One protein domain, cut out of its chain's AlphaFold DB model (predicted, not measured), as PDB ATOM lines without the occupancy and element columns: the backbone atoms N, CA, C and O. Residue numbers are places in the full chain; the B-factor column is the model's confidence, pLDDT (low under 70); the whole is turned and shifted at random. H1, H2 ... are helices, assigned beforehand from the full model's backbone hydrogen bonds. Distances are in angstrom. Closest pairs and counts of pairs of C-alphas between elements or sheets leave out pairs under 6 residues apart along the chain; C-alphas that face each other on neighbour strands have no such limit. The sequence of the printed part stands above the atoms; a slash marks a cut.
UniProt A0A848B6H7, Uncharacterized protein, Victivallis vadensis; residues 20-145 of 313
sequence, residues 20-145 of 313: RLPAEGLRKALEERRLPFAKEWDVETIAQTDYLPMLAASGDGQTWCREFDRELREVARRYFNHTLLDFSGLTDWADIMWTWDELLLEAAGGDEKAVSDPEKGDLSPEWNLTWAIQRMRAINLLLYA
ATOM      1  N   ARG A  20       4.866  56.367 -27.564       59.00
ATOM      2  CA  ARG A  20       3.928  56.043 -28.653       59.00
ATOM      3  C   ARG A  20       4.527  56.189 -30.052       59.00
ATOM      4  O   ARG A  20       4.162  55.447 -30.952       59.00
ATOM      5  N   LEU A  21       5.464  57.117 -30.219       64.69
ATOM      6  CA  LEU A  21       6.100  57.399 -31.503       64.69
ATOM      7  C   LEU A  21       7.011  56.243 -31.991       64.69
ATOM      8  O   LEU A  21       6.826  55.779 -33.114       64.69
ATOM      9  N   PRO A  22       7.925  55.684 -31.167       69.88
ATOM     10  CA  PRO A  22       8.689  54.491 -31.550       69.88
ATOM     11  C   PRO A  22       7.813  53.293 -31.939       69.88
ATOM     12  O   PRO A  22       8.173  52.540 -32.837       69.88
ATOM     13  N   ALA A  23       6.661  53.126 -31.287       75.50
ATOM     14  CA  ALA A  23       5.739  52.028 -31.556       75.50
ATOM     15  C   ALA A  23       5.099  52.122 -32.952       75.50
ATOM     16  O   ALA A  23       5.024  51.126 -33.670       75.50
ATOM     17  N   GLU A  24       4.678  53.325 -33.350       78.19
ATOM     18  CA  GLU A  24       4.155  53.588 -34.692       78.19
ATOM     19  C   GLU A  24       5.236  53.378 -35.765       78.19
ATOM     20  O   GLU A  24       4.979  52.721 -36.773       78.19
ATOM     21  N   GLY A  25       6.461  53.860 -35.526       78.00
ATOM     22  CA  GLY A  25       7.591  53.658 -36.440       78.00
ATOM     23  C   GLY A  25       7.943  52.180 -36.632       78.00
ATOM     24  O   GLY A  25       8.065  51.718 -37.763       78.00
ATOM     25  N   LEU A  26       8.022  51.415 -35.538       85.38
ATOM     26  CA  LEU A  26       8.238  49.964 -35.582       85.38
ATOM     27  C   LEU A  26       7.133  49.241 -36.351       85.38
ATOM     28  O   LEU A  26       7.409  48.311 -37.107       85.38
ATOM     29  N   ARG A  27       5.879  49.670 -36.172       86.94
ATOM     30  CA  ARG A  27       4.744  49.096 -36.891       86.94
ATOM     31  C   ARG A  27       4.849  49.357 -38.391       86.94
ATOM     32  O   ARG A  27       4.766  48.404 -39.153       86.94
ATOM     33  N   LYS A  28       5.112  50.599 -38.807       85.25
ATOM     34  CA  LYS A  28       5.310  50.949 -40.224       85.25
ATOM     35  C   LYS A  28       6.469  50.169 -40.845       85.25
ATOM     36  O   LYS A  28       6.305  49.597 -41.916       85.25
ATOM     37  N   ALA A  29       7.593  50.053 -40.139       86.62
ATOM     38  CA  ALA A  29       8.739  49.271 -40.600       86.62
ATOM     39  C   ALA A  29       8.407  47.771 -40.756       86.62
ATOM     40  O   ALA A  29       8.834  47.135 -41.720       86.62
ATOM     41  N   LEU A  30       7.610  47.204 -39.842       90.25
ATOM     42  CA  LEU A  30       7.139  45.823 -39.944       90.25
ATOM     43  C   LEU A  30       6.174  45.621 -41.125       90.25
ATOM     44  O   LEU A  30       6.276  44.607 -41.815       90.25
ATOM     45  N   GLU A  31       5.264  46.568 -41.382       88.50
ATOM     46  CA  GLU A  31       4.374  46.515 -42.552       88.50
ATOM     47  C   GLU A  31       5.152  46.656 -43.868       88.50
ATOM     48  O   GLU A  31       4.878  45.917 -44.811       88.50
ATOM     49  N   GLU A  32       6.187  47.504 -43.928       86.75
ATOM     50  CA  GLU A  32       7.091  47.545 -45.086       86.75
ATOM     51  C   GLU A  32       7.728  46.172 -45.340       86.75
ATOM     52  O   GLU A  32       7.751  45.700 -46.476       86.75
ATOM     53  N   ARG A  33       8.160  45.460 -44.287       89.06
ATOM     54  CA  ARG A  33       8.690  44.090 -44.422       89.06
ATOM     55  C   ARG A  33       7.653  43.048 -44.834       89.06
ATOM     56  O   ARG A  33       8.036  41.923 -45.159       89.06
ATOM     57  N   ARG A  34       6.362  43.379 -44.870       90.38
ATOM     58  CA  ARG A  34       5.319  42.502 -45.421       90.38
ATOM     59  C   ARG A  34       5.077  42.719 -46.909       90.38
ATOM     60  O   ARG A  34       4.524  41.815 -47.535       90.38
ATOM     61  N   LEU A  35       5.512  43.850 -47.475       86.62
ATOM     62  CA  LEU A  35       5.303  44.186 -48.888       86.62
ATOM     63  C   LEU A  35       5.765  43.084 -49.849       86.62
ATOM     64  O   LEU A  35       4.963  42.725 -50.711       86.62
ATOM     65  N   PRO A  36       6.939  42.435 -49.677       86.06
ATOM     66  CA  PRO A  36       7.369  41.357 -50.579       86.06
ATOM     67  C   PRO A  36       6.396  40.177 -50.679       86.06
ATOM     68  O   PRO A  36       6.496  39.358 -51.585       86.06
ATOM     69  N   PHE A  37       5.458  40.068 -49.740       85.12
ATOM     70  CA  PHE A  37       4.482  38.991 -49.676       85.12
ATOM     71  C   PHE A  37       3.046  39.444 -49.955       85.12
ATOM     72  O   PHE A  37       2.122  38.627 -49.873       85.12
ATOM     73  N   ALA A  38       2.847  40.735 -50.209       82.38
ATOM     74  CA  ALA A  38       1.560  41.313 -50.546       82.38
ATOM     75  C   ALA A  38       1.290  41.175 -52.050       82.38
ATOM     76  O   ALA A  38       2.209  41.142 -52.862       82.38
ATOM     77  N   LYS A  39       0.006  41.114 -52.423       73.38
ATOM     78  CA  LYS A  39      -0.404  41.106 -53.839       73.38
ATOM     79  C   LYS A  39      -0.176  42.452 -54.523       73.38
ATOM     80  O   LYS A  39       0.058  42.490 -55.721       73.38
ATOM     81  N   GLU A  40      -0.285  43.533 -53.759       76.38
ATOM     82  CA  GLU A  40      -0.119  44.909 -54.213       76.38
ATOM     83  C   GLU A  40       0.725  45.655 -53.183       76.38
ATOM     84  O   GLU A  40       0.594  45.427 -51.976       76.38
ATOM     85  N   TRP A  41       1.617  46.516 -53.666       80.31
ATOM     86  CA  TRP A  41       2.496  47.306 -52.816       80.31
ATOM     87  C   TRP A  41       1.897  48.683 -52.600       80.31
ATOM     88  O   TRP A  41       1.904  49.520 -53.499       80.31
ATOM     89  N   ASP A  42       1.404  48.923 -51.390       80.50
ATOM     90  CA  ASP A  42       0.780  50.189 -51.027       80.50
ATOM     91  C   ASP A  42       1.571  50.892 -49.917       80.50
ATOM     92  O   ASP A  42       1.190  50.943 -48.744       80.50
ATOM     93  N   VAL A  43       2.738  51.406 -50.312       76.94
ATOM     94  CA  VAL A  43       3.642  52.156 -49.424       76.94
ATOM     95  C   VAL A  43       2.967  53.433 -48.912       76.94
ATOM     96  O   VAL A  43       3.170  53.830 -47.764       76.94
ATOM     97  N   GLU A  44       2.131  54.067 -49.739       75.38
ATOM     98  CA  GLU A  44       1.422  55.293 -49.376       75.38
ATOM     99  C   GLU A  44       0.409  55.039 -48.253       75.38
ATOM    100  O   GLU A  44       0.398  55.780 -47.265       75.38
ATOM    101  N   THR A  45      -0.365  53.954 -48.330       80.38
ATOM    102  CA  THR A  45      -1.276  53.559 -47.250       80.38
ATOM    103  C   THR A  45      -0.522  53.249 -45.962       80.38
ATOM    104  O   THR A  45      -0.959  53.692 -44.898       80.38
ATOM    105  N   ILE A  46       0.626  52.562 -46.013       81.19
ATOM    106  CA  ILE A  46       1.445  52.320 -44.807       81.19
ATOM    107  C   ILE A  46       1.881  53.652 -44.177       81.19
ATOM    108  O   ILE A  46       1.780  53.835 -42.961       81.19
ATOM    109  N   ALA A  47       2.328  54.612 -44.989       73.56
ATOM    110  CA  ALA A  47       2.770  55.913 -44.500       73.56
ATOM    111  C   ALA A  47       1.624  56.724 -43.862       73.56
ATOM    112  O   ALA A  47       1.823  57.349 -42.813       73.56
ATOM    113  N   GLN A  48       0.439  56.696 -44.482       77.19
ATOM    114  CA  GLN A  48      -0.741  57.471 -44.080       77.19
ATOM    115  C   GLN A  48      -1.560  56.825 -42.955       77.19
ATOM    116  O   GLN A  48      -2.333  57.518 -42.292       77.19
ATOM    117  N   THR A  49      -1.405  55.519 -42.729       79.44
ATOM    118  CA  THR A  49      -2.145  54.807 -41.684       79.44
ATOM    119  C   THR A  49      -1.688  55.256 -40.300       79.44
ATOM    120  O   THR A  49      -0.506  55.190 -39.952       79.44
ATOM    121  N   ASP A  50      -2.656  55.682 -39.488       79.19
ATOM    122  CA  ASP A  50      -2.469  55.902 -38.059       79.19
ATOM    123  C   ASP A  50      -2.580  54.560 -37.321       79.19
ATOM    124  O   ASP A  50      -3.663  53.981 -37.204       79.19
ATOM    125  N   TYR A  51      -1.449  54.062 -36.818       76.81
ATOM    126  CA  TYR A  51      -1.387  52.811 -36.056       76.81
ATOM    127  C   TYR A  51      -1.609  53.009 -34.545       76.81
ATOM    128  O   TYR A  51      -1.633  52.031 -33.791       76.81
ATOM    129  N   LEU A  52      -1.824  54.244 -34.072       70.19
ATOM    130  CA  LEU A  52      -2.099  54.533 -32.661       70.19
ATOM    131  C   LEU A  52      -3.341  53.809 -32.103       70.19
ATOM    132  O   LEU A  52      -3.277  53.362 -30.954       70.19
ATOM    133  N   PRO A  53      -4.451  53.622 -32.850       74.75
ATOM    134  CA  PRO A  53      -5.601  52.860 -32.359       74.75
ATOM    135  C   PRO A  53      -5.273  51.400 -32.020       74.75
ATOM    136  O   PRO A  53      -5.880  50.839 -31.109       74.75
ATOM    137  N   MET A  54      -4.288  50.790 -32.690       66.81
ATOM    138  CA  MET A  54      -3.855  49.420 -32.389       66.81
ATOM    139  C   MET A  54      -3.102  49.342 -31.056       66.81
ATOM    140  O   MET A  54      -3.284  48.384 -30.311       66.81
ATOM    141  N   LEU A  55      -2.334  50.380 -30.699       65.50
ATOM    142  CA  LEU A  55      -1.676  50.476 -29.387       65.50
ATOM    143  C   LEU A  55      -2.687  50.545 -28.240       65.50
ATOM    144  O   LEU A  55      -2.430  50.044 -27.151       65.50
ATOM    145  N   ALA A  56      -3.843  51.170 -28.478       64.62
ATOM    146  CA  ALA A  56      -4.914  51.246 -27.492       64.62
ATOM    147  C   ALA A  56      -5.643  49.902 -27.299       64.62
ATOM    148  O   ALA A  56      -6.234  49.683 -26.243       64.62
ATOM    149  N   ALA A  57      -5.597  49.008 -28.293       62.59
ATOM    150  CA  ALA A  57      -6.262  47.707 -28.250       62.59
ATOM    151  C   ALA A  57      -5.511  46.666 -27.402       62.59
ATOM    152  O   ALA A  57      -6.157  45.836 -26.767       62.59
ATOM    153  N   SER A  58      -4.175  46.734 -27.335       62.81
ATOM    154  CA  SER A  58      -3.349  45.781 -26.573       62.81
ATOM    155  C   SER A  58      -3.482  45.921 -25.045       62.81
ATOM    156  O   SER A  58      -2.999  45.071 -24.309       62.81
ATOM    157  N   GLY A  59      -4.138  46.969 -24.537       63.91
ATOM    158  CA  GLY A  59      -4.425  47.153 -23.106       63.91
ATOM    159  C   GLY A  59      -3.252  47.674 -22.263       63.91
ATOM    160  O   GLY A  59      -3.474  48.540 -21.417       63.91
ATOM    161  N   ASP A  60      -2.022  47.217 -22.525       74.50
ATOM    162  CA  ASP A  60      -0.776  47.698 -21.907       74.50
ATOM    163  C   ASP A  60       0.454  47.521 -22.832       74.50
ATOM    164  O   ASP A  60       0.386  46.878 -23.887       74.50
ATOM    165  N   GLY A  61       1.591  48.123 -22.452       74.06
ATOM    166  CA  GLY A  61       2.821  48.098 -23.255       74.06
ATOM    167  C   GLY A  61       3.486  46.722 -23.348       74.06
ATOM    168  O   GLY A  61       4.075  46.396 -24.380       74.06
ATOM    169  N   GLN A  62       3.349  45.885 -22.317       76.75
ATOM    170  CA  GLN A  62       3.937  44.547 -22.296       76.75
ATOM    171  C   GLN A  62       3.201  43.613 -23.260       76.75
ATOM    172  O   GLN A  62       3.832  42.868 -24.013       76.75
ATOM    173  N   THR A  63       1.873  43.678 -23.266       79.94
ATOM    174  CA  THR A  63       1.007  42.939 -24.181       79.94
ATOM    175  C   THR A  63       1.305  43.333 -25.621       79.94
ATOM    176  O   THR A  63       1.525  42.451 -26.451       79.94
ATOM    177  N   TRP A  64       1.442  44.631 -25.906       81.88
ATOM    178  CA  TRP A  64       1.832  45.075 -27.242       81.88
ATOM    179  C   TRP A  64       3.209  44.539 -27.660       81.88
ATOM    180  O   TRP A  64       3.345  44.043 -28.775       81.88
ATOM    181  N   CYS A  65       4.223  44.581 -26.784       84.25
ATOM    182  CA  CYS A  65       5.564  44.080 -27.120       84.25
ATOM    183  C   CYS A  65       5.547  42.583 -27.469       84.25
ATOM    184  O   CYS A  65       6.214  42.164 -28.414       84.25
ATOM    185  N   ARG A  66       4.763  41.776 -26.739       85.44
ATOM    186  CA  ARG A  66       4.588  40.340 -27.027       85.44
ATOM    187  C   ARG A  66       3.886  40.101 -28.359       85.44
ATOM    188  O   ARG A  66       4.304  39.244 -29.137       85.44
ATOM    189  N   GLU A  67       2.821  40.852 -28.631       87.06
ATOM    190  CA  GLU A  67       2.096  40.764 -29.902       87.06
ATOM    191  C   GLU A  67       2.986  41.167 -31.076       87.06
ATOM    192  O   GLU A  67       3.052  40.442 -32.069       87.06
ATOM    193  N   PHE A  68       3.728  42.265 -30.930       88.94
ATOM    194  CA  PHE A  68       4.678  42.737 -31.925       88.94
ATOM    195  C   PHE A  68       5.773  41.705 -32.202       88.94
ATOM    196  O   PHE A  68       6.029  41.399 -33.361       88.94
ATOM    197  N   ASP A  69       6.386  41.121 -31.169       89.69
ATOM    198  CA  ASP A  69       7.422  40.095 -31.344       89.69
ATOM    199  C   ASP A  69       6.886  38.845 -32.044       89.69
ATOM    200  O   ASP A  69       7.566  38.277 -32.897       89.69
ATOM    201  N   ARG A  70       5.651  38.428 -31.737       89.06
ATOM    202  CA  ARG A  70       4.994  37.325 -32.450       89.06
ATOM    203  C   ARG A  70       4.847  37.645 -33.937       89.06
ATOM    204  O   ARG A  70       5.184  36.810 -34.771       89.06
ATOM    205  N   GLU A  71       4.372  38.842 -34.264       91.94
ATOM    206  CA  GLU A  71       4.196  39.278 -35.650       91.94
ATOM    207  C   GLU A  71       5.531  39.445 -36.388       91.94
ATOM    208  O   GLU A  71       5.666  38.994 -37.526       91.94
ATOM    209  N   LEU A  72       6.538  40.040 -35.742       91.56
ATOM    210  CA  LEU A  72       7.886  40.162 -36.289       91.56
ATOM    211  C   LEU A  72       8.492  38.783 -36.546       91.56
ATOM    212  O   LEU A  72       9.079  38.570 -37.600       91.56
ATOM    213  N   ARG A  73       8.304  37.820 -35.637       88.75
ATOM    214  CA  ARG A  73       8.765  36.440 -35.825       88.75
ATOM    215  C   ARG A  73       8.097  35.761 -37.017       88.75
ATOM    216  O   ARG A  73       8.763  35.022 -37.737       88.75
ATOM    217  N   GLU A  74       6.801  35.982 -37.232       87.75
ATOM    218  CA  GLU A  74       6.099  35.456 -38.408       87.75
ATOM    219  C   GLU A  74       6.628  36.049 -39.714       87.75
ATOM    220  O   GLU A  74       6.831  35.307 -40.674       87.75
ATOM    221  N   VAL A  75       6.904  37.356 -39.741       90.06
ATOM    222  CA  VAL A  75       7.502  38.018 -40.908       90.06
ATOM    223  C   VAL A  75       8.933  37.530 -41.131       90.06
ATOM    224  O   VAL A  75       9.270  37.128 -42.242       90.06
ATOM    225  N   ALA A  76       9.752  37.487 -40.079       87.00
ATOM    226  CA  ALA A  76      11.158  37.102 -40.149       87.00
ATOM    227  C   ALA A  76      11.364  35.681 -40.687       87.00
ATOM    228  O   ALA A  76      12.257  35.458 -41.493       87.00
ATOM    229  N   ARG A  77      10.478  34.735 -40.341       81.94
ATOM    230  CA  ARG A  77      10.502  33.352 -40.864       81.94
ATOM    231  C   ARG A  77      10.412  33.243 -42.385       81.94
ATOM    232  O   ARG A  77      10.626  32.159 -42.920       81.94
ATOM    233  N   ARG A  78      10.022  34.317 -43.069       84.19
ATOM    234  CA  ARG A  78       9.890  34.359 -44.526       84.19
ATOM    235  C   ARG A  78      11.106  34.974 -45.215       84.19
ATOM    236  O   ARG A  78      11.160  34.901 -46.432       84.19
ATOM    237  N   TYR A  79      12.041  35.573 -44.483       84.75
ATOM    238  CA  TYR A  79      13.284  36.121 -45.030       84.75
ATOM    239  C   TYR A  79      14.424  35.103 -44.895       84.75
ATOM    240  O   TYR A  79      14.422  34.264 -43.997       84.75
ATOM    241  N   PHE A  80      15.390  35.173 -45.808       73.19
ATOM    242  CA  PHE A  80      16.482  34.204 -45.937       73.19
ATOM    243  C   PHE A  80      17.770  34.611 -45.239       73.19
ATOM    244  O   PHE A  80      18.637  33.777 -44.993       73.19
ATOM    245  N   ASN A  81      17.940  35.897 -44.971       65.75
ATOM    246  CA  ASN A  81      19.196  36.423 -44.494       65.75
ATOM    247  C   ASN A  81      19.127  36.660 -43.003       65.75
ATOM    248  O   ASN A  81      18.464  37.588 -42.571       65.75
ATOM    249  N   HIS A  82      19.918  35.932 -42.237       55.41
ATOM    250  CA  HIS A  82      20.499  36.527 -41.052       55.41
ATOM    251  C   HIS A  82      21.966  36.071 -40.964       55.41
ATOM    252  O   HIS A  82      22.367  35.111 -41.606       55.41
ATOM    253  N   THR A  83      22.776  36.944 -40.380       46.56
ATOM    254  CA  THR A  83      24.229  37.195 -40.506       46.56
ATOM    255  C   THR A  83      25.084  36.391 -41.497       46.56
ATOM    256  O   THR A  83      25.556  35.303 -41.225       46.56
ATOM    257  N   LEU A  84      25.488  37.052 -42.588       47.94
ATOM    258  CA  LEU A  84      26.631  36.651 -43.429       47.94
ATOM    259  C   LEU A  84      26.367  35.446 -44.346       47.94
ATOM    260  O   LEU A  84      27.037  34.417 -44.269       47.94
ATOM    261  N   LEU A  85      25.443  35.617 -45.293       47.53
ATOM    262  CA  LEU A  85      25.379  34.757 -46.476       47.53
ATOM    263  C   LEU A  85      26.689  34.876 -47.272       47.53
ATOM    264  O   LEU A  85      26.879  35.812 -48.048       47.53
ATOM    265  N   ASP A  86      27.594  33.919 -47.075       48.94
ATOM    266  CA  ASP A  86      28.681  33.641 -48.005       48.94
ATOM    267  C   ASP A  86      28.195  32.596 -49.015       48.94
ATOM    268  O   ASP A  86      28.218  31.386 -48.771       48.94
ATOM    269  N   PHE A  87      27.728  33.075 -50.171       51.66
ATOM    270  CA  PHE A  87      27.215  32.215 -51.237       51.66
ATOM    271  C   PHE A  87      28.277  31.277 -51.834       51.66
ATOM    272  O   PHE A  87      27.927  30.344 -52.557       51.66
ATOM    273  N   SER A  88      29.563  31.472 -51.513       47.09
ATOM    274  CA  SER A  88      30.655  30.634 -52.012       47.09
ATOM    275  C   SER A  88      30.749  29.251 -51.347       47.09
ATOM    276  O   SER A  88      31.448  28.380 -51.867       47.09
ATOM    277  N   GLY A  89      30.020  29.015 -50.243       52.34
ATOM    278  CA  GLY A  89      30.032  27.760 -49.474       52.34
ATOM    279  C   GLY A  89      28.769  26.889 -49.573       52.34
ATOM    280  O   GLY A  89      28.652  25.904 -48.847       52.34
ATOM    281  N   LEU A  90      27.807  27.233 -50.434       55.06
ATOM    282  CA  LEU A  90      26.469  26.622 -50.469       55.06
ATOM    283  C   LEU A  90      26.435  25.269 -51.201       55.06
ATOM    284  O   LEU A  90      25.842  25.142 -52.273       55.06
ATOM    285  N   THR A  91      27.046  24.231 -50.627       52.88
ATOM    286  CA  THR A  91      26.888  22.854 -51.136       52.88
ATOM    287  C   THR A  91      25.553  22.228 -50.725       52.88
ATOM    288  O   THR A  91      24.986  21.458 -51.505       52.88
ATOM    289  N   ASP A  92      25.001  22.622 -49.570       50.62
ATOM    290  CA  ASP A  92      23.731  22.119 -49.037       50.62
ATOM    291  C   ASP A  92      22.897  23.252 -48.416       50.62
ATOM    292  O   ASP A  92      23.119  23.694 -47.294       50.62
ATOM    293  N   TRP A  93      21.904  23.731 -49.169       48.56
ATOM    294  CA  TRP A  93      20.936  24.753 -48.737       48.56
ATOM    295  C   TRP A  93      19.962  24.277 -47.647       48.56
ATOM    296  O   TRP A  93      19.213  25.086 -47.109       48.56
ATOM    297  N   ALA A  94      19.929  22.976 -47.349       47.66
ATOM    298  CA  ALA A  94      18.875  22.377 -46.533       47.66
ATOM    299  C   ALA A  94      18.833  22.895 -45.081       47.66
ATOM    300  O   ALA A  94      17.776  22.814 -44.459       47.66
ATOM    301  N   ASP A  95      19.930  23.474 -44.577       45.19
ATOM    302  CA  ASP A  95      20.103  23.745 -43.144       45.19
ATOM    303  C   ASP A  95      20.314  25.227 -42.775       45.19
ATOM    304  O   ASP A  95      20.452  25.544 -41.594       45.19
ATOM    305  N   ILE A  96      20.298  26.169 -43.730       51.12
ATOM    306  CA  ILE A  96      20.441  27.606 -43.416       51.12
ATOM    307  C   ILE A  96      19.058  28.215 -43.177       51.12
ATOM    308  O   ILE A  96      18.550  29.030 -43.943       51.12
ATOM    309  N   MET A  97      18.422  27.785 -42.093       52.97
ATOM    310  CA  MET A  97      17.275  28.473 -41.517       52.97
ATOM    311  C   MET A  97      17.687  29.014 -40.158       52.97
ATOM    312  O   MET A  97      17.781  28.273 -39.182       52.97
ATOM    313  N   TRP A  98      17.928  30.318 -40.105       59.62
ATOM    314  CA  TRP A  98      18.218  31.006 -38.860       59.62
ATOM    315  C   TRP A  98      17.092  30.853 -37.847       59.62
ATOM    316  O   TRP A  98      15.897  30.884 -38.167       59.62
ATOM    317  N   THR A  99      17.488  30.732 -36.592       72.06
ATOM    318  CA  THR A  99      16.574  30.766 -35.463       72.06
ATOM    319  C   THR A  99      16.292  32.215 -35.066       72.06
ATOM    320  O   THR A  99      17.110  33.119 -35.220       72.06
ATOM    321  N   TRP A 100      15.098  32.448 -34.520       80.38
ATOM    322  CA  TRP A 100      14.706  33.739 -33.936       80.38
ATOM    323  C   TRP A 100      15.750  34.292 -32.953       80.38
ATOM    324  O   TRP A 100      15.948  35.503 -32.876       80.38
ATOM    325  N   ASP A 101      16.426  33.400 -32.231       82.31
ATOM    326  CA  ASP A 101      17.393  33.758 -31.201       82.31
ATOM    327  C   ASP A 101      18.670  34.349 -31.809       82.31
ATOM    328  O   ASP A 101      19.193  35.325 -31.282       82.31
ATOM    329  N   GLU A 102      19.128  33.838 -32.953       81.38
ATOM    330  CA  GLU A 102      20.303  34.369 -33.652       81.38
ATOM    331  C   GLU A 102      20.023  35.756 -34.253       81.38
ATOM    332  O   GLU A 102      20.858  36.655 -34.150       81.38
ATOM    333  N   LEU A 103      18.822  35.980 -34.807       83.81
ATOM    334  CA  LEU A 103      18.396  37.312 -35.261       83.81
ATOM    335  C   LEU A 103      18.423  38.324 -34.108       83.81
ATOM    336  O   LEU A 103      18.944  39.432 -34.248       83.81
ATOM    337  N   LEU A 104      17.859  37.951 -32.957       87.00
ATOM    338  CA  LEU A 104      17.854  38.825 -31.788       87.00
ATOM    339  C   LEU A 104      19.255  39.031 -31.204       87.00
ATOM    340  O   LEU A 104      19.551  40.133 -30.741       87.00
ATOM    341  N   LEU A 105      20.113  38.009 -31.245       86.31
ATOM    342  CA  LEU A 105      21.512  38.106 -30.840       86.31
ATOM    343  C   LEU A 105      22.260  39.126 -31.699       86.31
ATOM    344  O   LEU A 105      22.931  40.007 -31.160       86.31
ATOM    345  N   GLU A 106      22.091  39.070 -33.020       85.12
ATOM    346  CA  GLU A 106      22.695  40.051 -33.920       85.12
ATOM    347  C   GLU A 106      22.135  41.455 -33.680       85.12
ATOM    348  O   GLU A 106      22.883  42.426 -33.575       85.12
ATOM    349  N   ALA A 107      20.819  41.580 -33.505       85.88
ATOM    350  CA  ALA A 107      20.196  42.858 -33.178       85.88
ATOM    351  C   ALA A 107      20.712  43.452 -31.848       85.88
ATOM    352  O   ALA A 107      20.739  44.679 -31.666       85.88
ATOM    353  N   ALA A 108      21.154  42.592 -30.925       85.31
ATOM    354  CA  ALA A 108      21.822  42.950 -29.678       85.31
ATOM    355  C   ALA A 108      23.343  43.177 -29.825       85.31
ATOM    356  O   ALA A 108      24.005  43.486 -28.837       85.31
ATOM    357  N   GLY A 109      23.904  43.081 -31.034       83.56
ATOM    358  CA  GLY A 109      25.333  43.257 -31.303       83.56
ATOM    359  C   GLY A 109      26.200  42.094 -30.814       83.56
ATOM    360  O   GLY A 109      27.356  42.309 -30.453       83.56
ATOM    361  N   GLY A 110      25.638  40.885 -30.739       83.19
ATOM    362  CA  GLY A 110      26.335  39.680 -30.286       83.19
ATOM    363  C   GLY A 110      26.381  39.490 -28.764       83.19
ATOM    364  O   GLY A 110      27.012  38.545 -28.295       83.19
ATOM    365  N   ASP A 111      25.727  40.351 -27.977       83.56
ATOM    366  CA  ASP A 111      25.630  40.190 -26.521       83.56
ATOM    367  C   ASP A 111      24.328  39.477 -26.122       83.56
ATOM    368  O   ASP A 111      23.272  40.099 -25.977       83.56
ATOM    369  N   GLU A 112      24.414  38.166 -25.884       81.69
ATOM    370  CA  GLU A 112      23.290  37.336 -25.419       81.69
ATOM    371  C   GLU A 112      22.618  37.892 -24.154       81.69
ATOM    372  O   GLU A 112      21.408  37.754 -23.978       81.69
ATOM    373  N   LYS A 113      23.379  38.544 -23.264       81.94
ATOM    374  CA  LYS A 113      22.849  39.087 -22.002       81.94
ATOM    375  C   LYS A 113      22.097  40.397 -22.198       81.94
ATOM    376  O   LYS A 113      21.386  40.821 -21.289       81.94
ATOM    377  N   ALA A 114      22.271  41.043 -23.348       80.25
ATOM    378  CA  ALA A 114      21.587  42.276 -23.690       80.25
ATOM    379  C   ALA A 114      20.243  42.030 -24.393       80.25
ATOM    380  O   ALA A 114      19.455  42.971 -24.504       80.25
ATOM    381  N   VAL A 115      19.954  40.807 -24.858       83.62
ATOM    382  CA  VAL A 115      18.704  40.477 -25.563       83.62
ATOM    383  C   VAL A 115      17.501  40.712 -24.647       83.62
ATOM    384  O   VAL A 115      17.310  40.012 -23.658       83.62
ATOM    385  N   SER A 116      16.671  41.701 -24.985       81.31
ATOM    386  CA  SER A 116      15.453  42.007 -24.226       81.31
ATOM    387  C   SER A 116      14.324  41.051 -24.615       81.31
ATOM    388  O   SER A 116      13.963  40.982 -25.795       81.31
ATOM    389  N   ASP A 117      13.741  40.356 -23.634       80.19
ATOM    390  CA  ASP A 117      12.702  39.344 -23.845       80.19
ATOM    391  C   ASP A 117      11.385  39.697 -23.108       80.19
ATOM    392  O   ASP A 117      11.313  39.654 -21.871       80.19
ATOM    393  N   PRO A 118      10.309  40.033 -23.848       75.00
ATOM    394  CA  PRO A 118       8.992  40.322 -23.274       75.00
ATOM    395  C   PRO A 118       8.372  39.178 -22.462       75.00
ATOM    396  O   PRO A 118       7.585  39.429 -21.541       75.00
ATOM    397  N   GLU A 119       8.711  37.928 -22.785       76.25
ATOM    398  CA  GLU A 119       8.194  36.739 -22.100       76.25
ATOM    399  C   GLU A 119       8.881  36.520 -20.747       76.25
ATOM    400  O   GLU A 119       8.258  36.019 -19.810       76.25
ATOM    401  N   LYS A 120      10.130  36.974 -20.599       74.56
ATOM    402  CA  LYS A 120      10.886  36.900 -19.334       74.56
ATOM    403  C   LYS A 120      10.577  38.042 -18.367       74.56
ATOM    404  O   LYS A 120      10.995  37.996 -17.213       74.56
ATOM    405  N   GLY A 121       9.800  39.035 -18.803       65.38
ATOM    406  CA  GLY A 121       9.470  40.208 -17.992       65.38
ATOM    407  C   GLY A 121      10.573  41.270 -17.968       65.38
ATOM    408  O   GLY A 121      10.544  42.144 -17.105       65.38
ATOM    409  N   ASP A 122      11.499  41.242 -18.934       63.81
ATOM    410  CA  ASP A 122      12.639  42.174 -19.030       63.81
ATOM    411  C   ASP A 122      12.234  43.596 -19.484       63.81
ATOM    412  O   ASP A 122      13.060  44.498 -19.638       63.81
ATOM    413  N   LEU A 123      10.935  43.815 -19.691       64.69
ATOM    414  CA  LEU A 123      10.329  45.080 -20.094       64.69
ATOM    415  C   LEU A 123       9.902  45.900 -18.875       64.69
ATOM    416  O   LEU A 123       8.731  46.233 -18.743       64.69
ATOM    417  N   SER A 124      10.815  46.187 -17.945       50.47
ATOM    418  CA  SER A 124      10.537  47.129 -16.852       50.47
ATOM    419  C   SER A 124      11.227  48.468 -17.132       50.47
ATOM    420  O   SER A 124      12.460  48.494 -17.190       50.47
ATOM    421  N   PRO A 125      10.491  49.589 -17.295       54.56
ATOM    422  CA  PRO A 125       9.020  49.730 -17.310       54.56
ATOM    423  C   PRO A 125       8.383  49.084 -18.553       54.56
ATOM    424  O   PRO A 125       9.129  48.796 -19.483       54.56
ATOM    425  N   GLU A 126       7.040  48.915 -18.571       59.00
ATOM    426  CA  GLU A 126       6.189  48.183 -19.563       59.00
ATOM    427  C   GLU A 126       6.596  48.325 -21.045       59.00
ATOM    428  O   GLU A 126       6.218  47.514 -21.890       59.00
ATOM    429  N   TRP A 127       7.366  49.368 -21.345       64.62
ATOM    430  CA  TRP A 127       8.068  49.631 -22.583       64.62
ATOM    431  C   TRP A 127       9.549  49.976 -22.334       64.62
ATOM    432  O   TRP A 127       9.849  50.934 -21.615       64.62
ATOM    433  N   ASN A 128      10.483  49.281 -22.997       70.94
ATOM    434  CA  ASN A 128      11.923  49.552 -22.900       70.94
ATOM    435  C   ASN A 128      12.497  50.071 -24.237       70.94
ATOM    436  O   ASN A 128      12.312  49.460 -25.289       70.94
ATOM    437  N   LEU A 129      13.237  51.186 -24.201       74.06
ATOM    438  CA  LEU A 129      13.937  51.745 -25.367       74.06
ATOM    439  C   LEU A 129      14.944  50.753 -25.970       74.06
ATOM    440  O   LEU A 129      15.054  50.663 -27.190       74.06
ATOM    441  N   THR A 130      15.640  49.986 -25.129       78.56
ATOM    442  CA  THR A 130      16.578  48.947 -25.573       78.56
ATOM    443  C   THR A 130      15.871  47.894 -26.417       78.56
ATOM    444  O   THR A 130      16.351  47.550 -27.495       78.56
ATOM    445  N   TRP A 131      14.691  47.446 -25.978       84.19
ATOM    446  CA  TRP A 131      13.864  46.509 -26.737       84.19
ATOM    447  C   TRP A 131      13.466  47.101 -28.097       84.19
ATOM    448  O   TRP A 131      13.652  46.453 -29.127       84.19
ATOM    449  N   ALA A 132      13.014  48.361 -28.128       79.69
ATOM    450  CA  ALA A 132      12.583  49.012 -29.365       79.69
ATOM    451  C   ALA A 132      13.732  49.157 -30.380       79.69
ATOM    452  O   ALA A 132      13.553  48.875 -31.563       79.69
ATOM    453  N   ILE A 133      14.929  49.535 -29.916       81.62
ATOM    454  CA  ILE A 133      16.131  49.629 -30.760       81.62
ATOM    455  C   ILE A 133      16.520  48.253 -31.308       81.62
ATOM    456  O   ILE A 133      16.827  48.132 -32.492       81.62
ATOM    457  N   GLN A 134      16.477  47.207 -30.479       85.81
ATOM    458  CA  GLN A 134      16.762  45.844 -30.932       85.81
ATOM    459  C   GLN A 134      15.772  45.387 -32.007       85.81
ATOM    460  O   GLN A 134      16.187  44.825 -33.011       85.81
ATOM    461  N   ARG A 135      14.471  45.662 -31.864       88.25
ATOM    462  CA  ARG A 135      13.475  45.251 -32.872       88.25
ATOM    463  C   ARG A 135      13.613  46.038 -34.170       88.25
ATOM    464  O   ARG A 135      13.495  45.454 -35.242       88.25
ATOM    465  N   MET A 136      13.953  47.322 -34.082       84.75
ATOM    466  CA  MET A 136      14.313  48.120 -35.254       84.75
ATOM    467  C   MET A 136      15.509  47.510 -35.996       84.75
ATOM    468  O   MET A 136      15.460  47.324 -37.207       84.75
ATOM    469  N   ARG A 137      16.573  47.137 -35.272       85.06
ATOM    470  CA  ARG A 137      17.738  46.462 -35.863       85.06
ATOM    471  C   ARG A 137      17.376  45.114 -36.470       85.06
ATOM    472  O   ARG A 137      17.767  44.845 -37.596       85.06
ATOM    473  N   ALA A 138      16.581  44.306 -35.771       87.69
ATOM    474  CA  ALA A 138      16.105  43.026 -36.285       87.69
ATOM    475  C   ALA A 138      15.335  43.196 -37.606       87.69
ATOM    476  O   ALA A 138      15.587  42.467 -38.557       87.69
ATOM    477  N   ILE A 139      14.461  44.204 -37.701       87.75
ATOM    478  CA  ILE A 139      13.754  44.552 -38.942       87.75
ATOM    479  C   ILE A 139      14.729  44.987 -40.041       87.75
ATOM    480  O   ILE A 139      14.612  44.547 -41.184       87.75
ATOM    481  N   ASN A 140      15.724  45.808 -39.709       82.94
ATOM    482  CA  ASN A 140      16.739  46.252 -40.667       82.94
ATOM    483  C   ASN A 140      17.584  45.096 -41.209       82.94
ATOM    484  O   ASN A 140      18.056  45.175 -42.340       82.94
ATOM    485  N   LEU A 141      17.732  44.021 -40.437       83.38
ATOM    486  CA  LEU A 141      18.403  42.803 -40.868       83.38
ATOM    487  C   LEU A 141      17.545  41.940 -41.803       83.38
ATOM    488  O   LEU A 141      18.091  41.007 -42.366       83.38
ATOM    489  N   LEU A 142      16.253  42.215 -42.009       86.25
ATOM    490  CA  LEU A 142      15.393  41.489 -42.958       86.25
ATOM    491  C   LEU A 142      15.504  42.116 -44.352       86.25
ATOM    492  O   LEU A 142      14.829  43.106 -44.628       86.25
ATOM    493  N   LEU A 143      16.368  41.586 -45.220       81.44
ATOM    494  CA  LEU A 143      16.679  42.211 -46.519       81.44
ATOM    495  C   LEU A 143      16.413  41.293 -47.708       81.44
ATOM    496  O   LEU A 143      15.990  41.778 -48.750       81.44
ATOM    497  N   TYR A 144      16.613  39.986 -47.562       83.56
ATOM    498  CA  TYR A 144      16.491  39.037 -48.663       83.56
ATOM    499  C   TYR A 144      15.269  38.154 -48.447       83.56
ATOM    500  O   TYR A 144      15.184  37.445 -47.445       83.56
ATOM    501  N   ALA A 145      14.322  38.186 -49.379       85.94
ATOM    502  CA  ALA A 145      13.074  37.428 -49.293       85.94
ATOM    503  C   ALA A 145      12.800  36.648 -50.587       85.94
ATOM    504  O   ALA A 145      13.269  37.054 -51.655       85.94
TER     505      ALA A 145
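Overview. This is residues 20 to 145 of the 313 residues of an uncharacterized protein of Victivallis vadensis (UniProt A0A848B6H7). H1, H4 and H6 run the same way as a triangular bundle; H2 folds back beside H1, H3 packs on residues 20 to 24 of H1, H5 crosses H6, and residues 86 to 95 stick out as a loop. The 126 printed residues have six named helices, H1 to H6 in order, and no named strand: all helix, with under half in named elements. The whole is compact, with radius of gyration of the C-alphas 15.5 A, spanning 49 by 40 by 18 A.

Arrangement. H1, residues 20 to 32, and H2, residues 43 to 48, touch as a hairpin, closest C-alphas Lys 28 and Ile 46, 6.1 A. H1 touches H6, residues 129 to 140, at a shallow tilt of 16 degrees, closest C-alphas Leu 26 and Met 136, 6.4 A. H4, residues 61 to 76, is close but not clearly touching H1, closest C-alphas Leu 30 and Leu 72, 6.8 A. H5, residues 100 to 107, touches residues 134 to 138 of H6, about perpendicular at 77 degrees, closest C-alphas Ala 107 and Gln 134, 5.1 A. H3, residues 52 to 57, touches H1. In H1 to H6 every O i to N i+4 pair is within hydrogen-bond range.

Along the chain. H1 begins at C-alpha 20 (3.928, 56.043, -28.653) and spans 18.8 A, H4 21.8 A; H6, 16.5 A, ends at C-alpha 140 (16.739, 46.252, -40.667).

Size, cuts and confidence. The printed part has no cut. Links H4 to H5 and H5 to H6 are long. Residues 81 to 98 are among those under pLDDT 70.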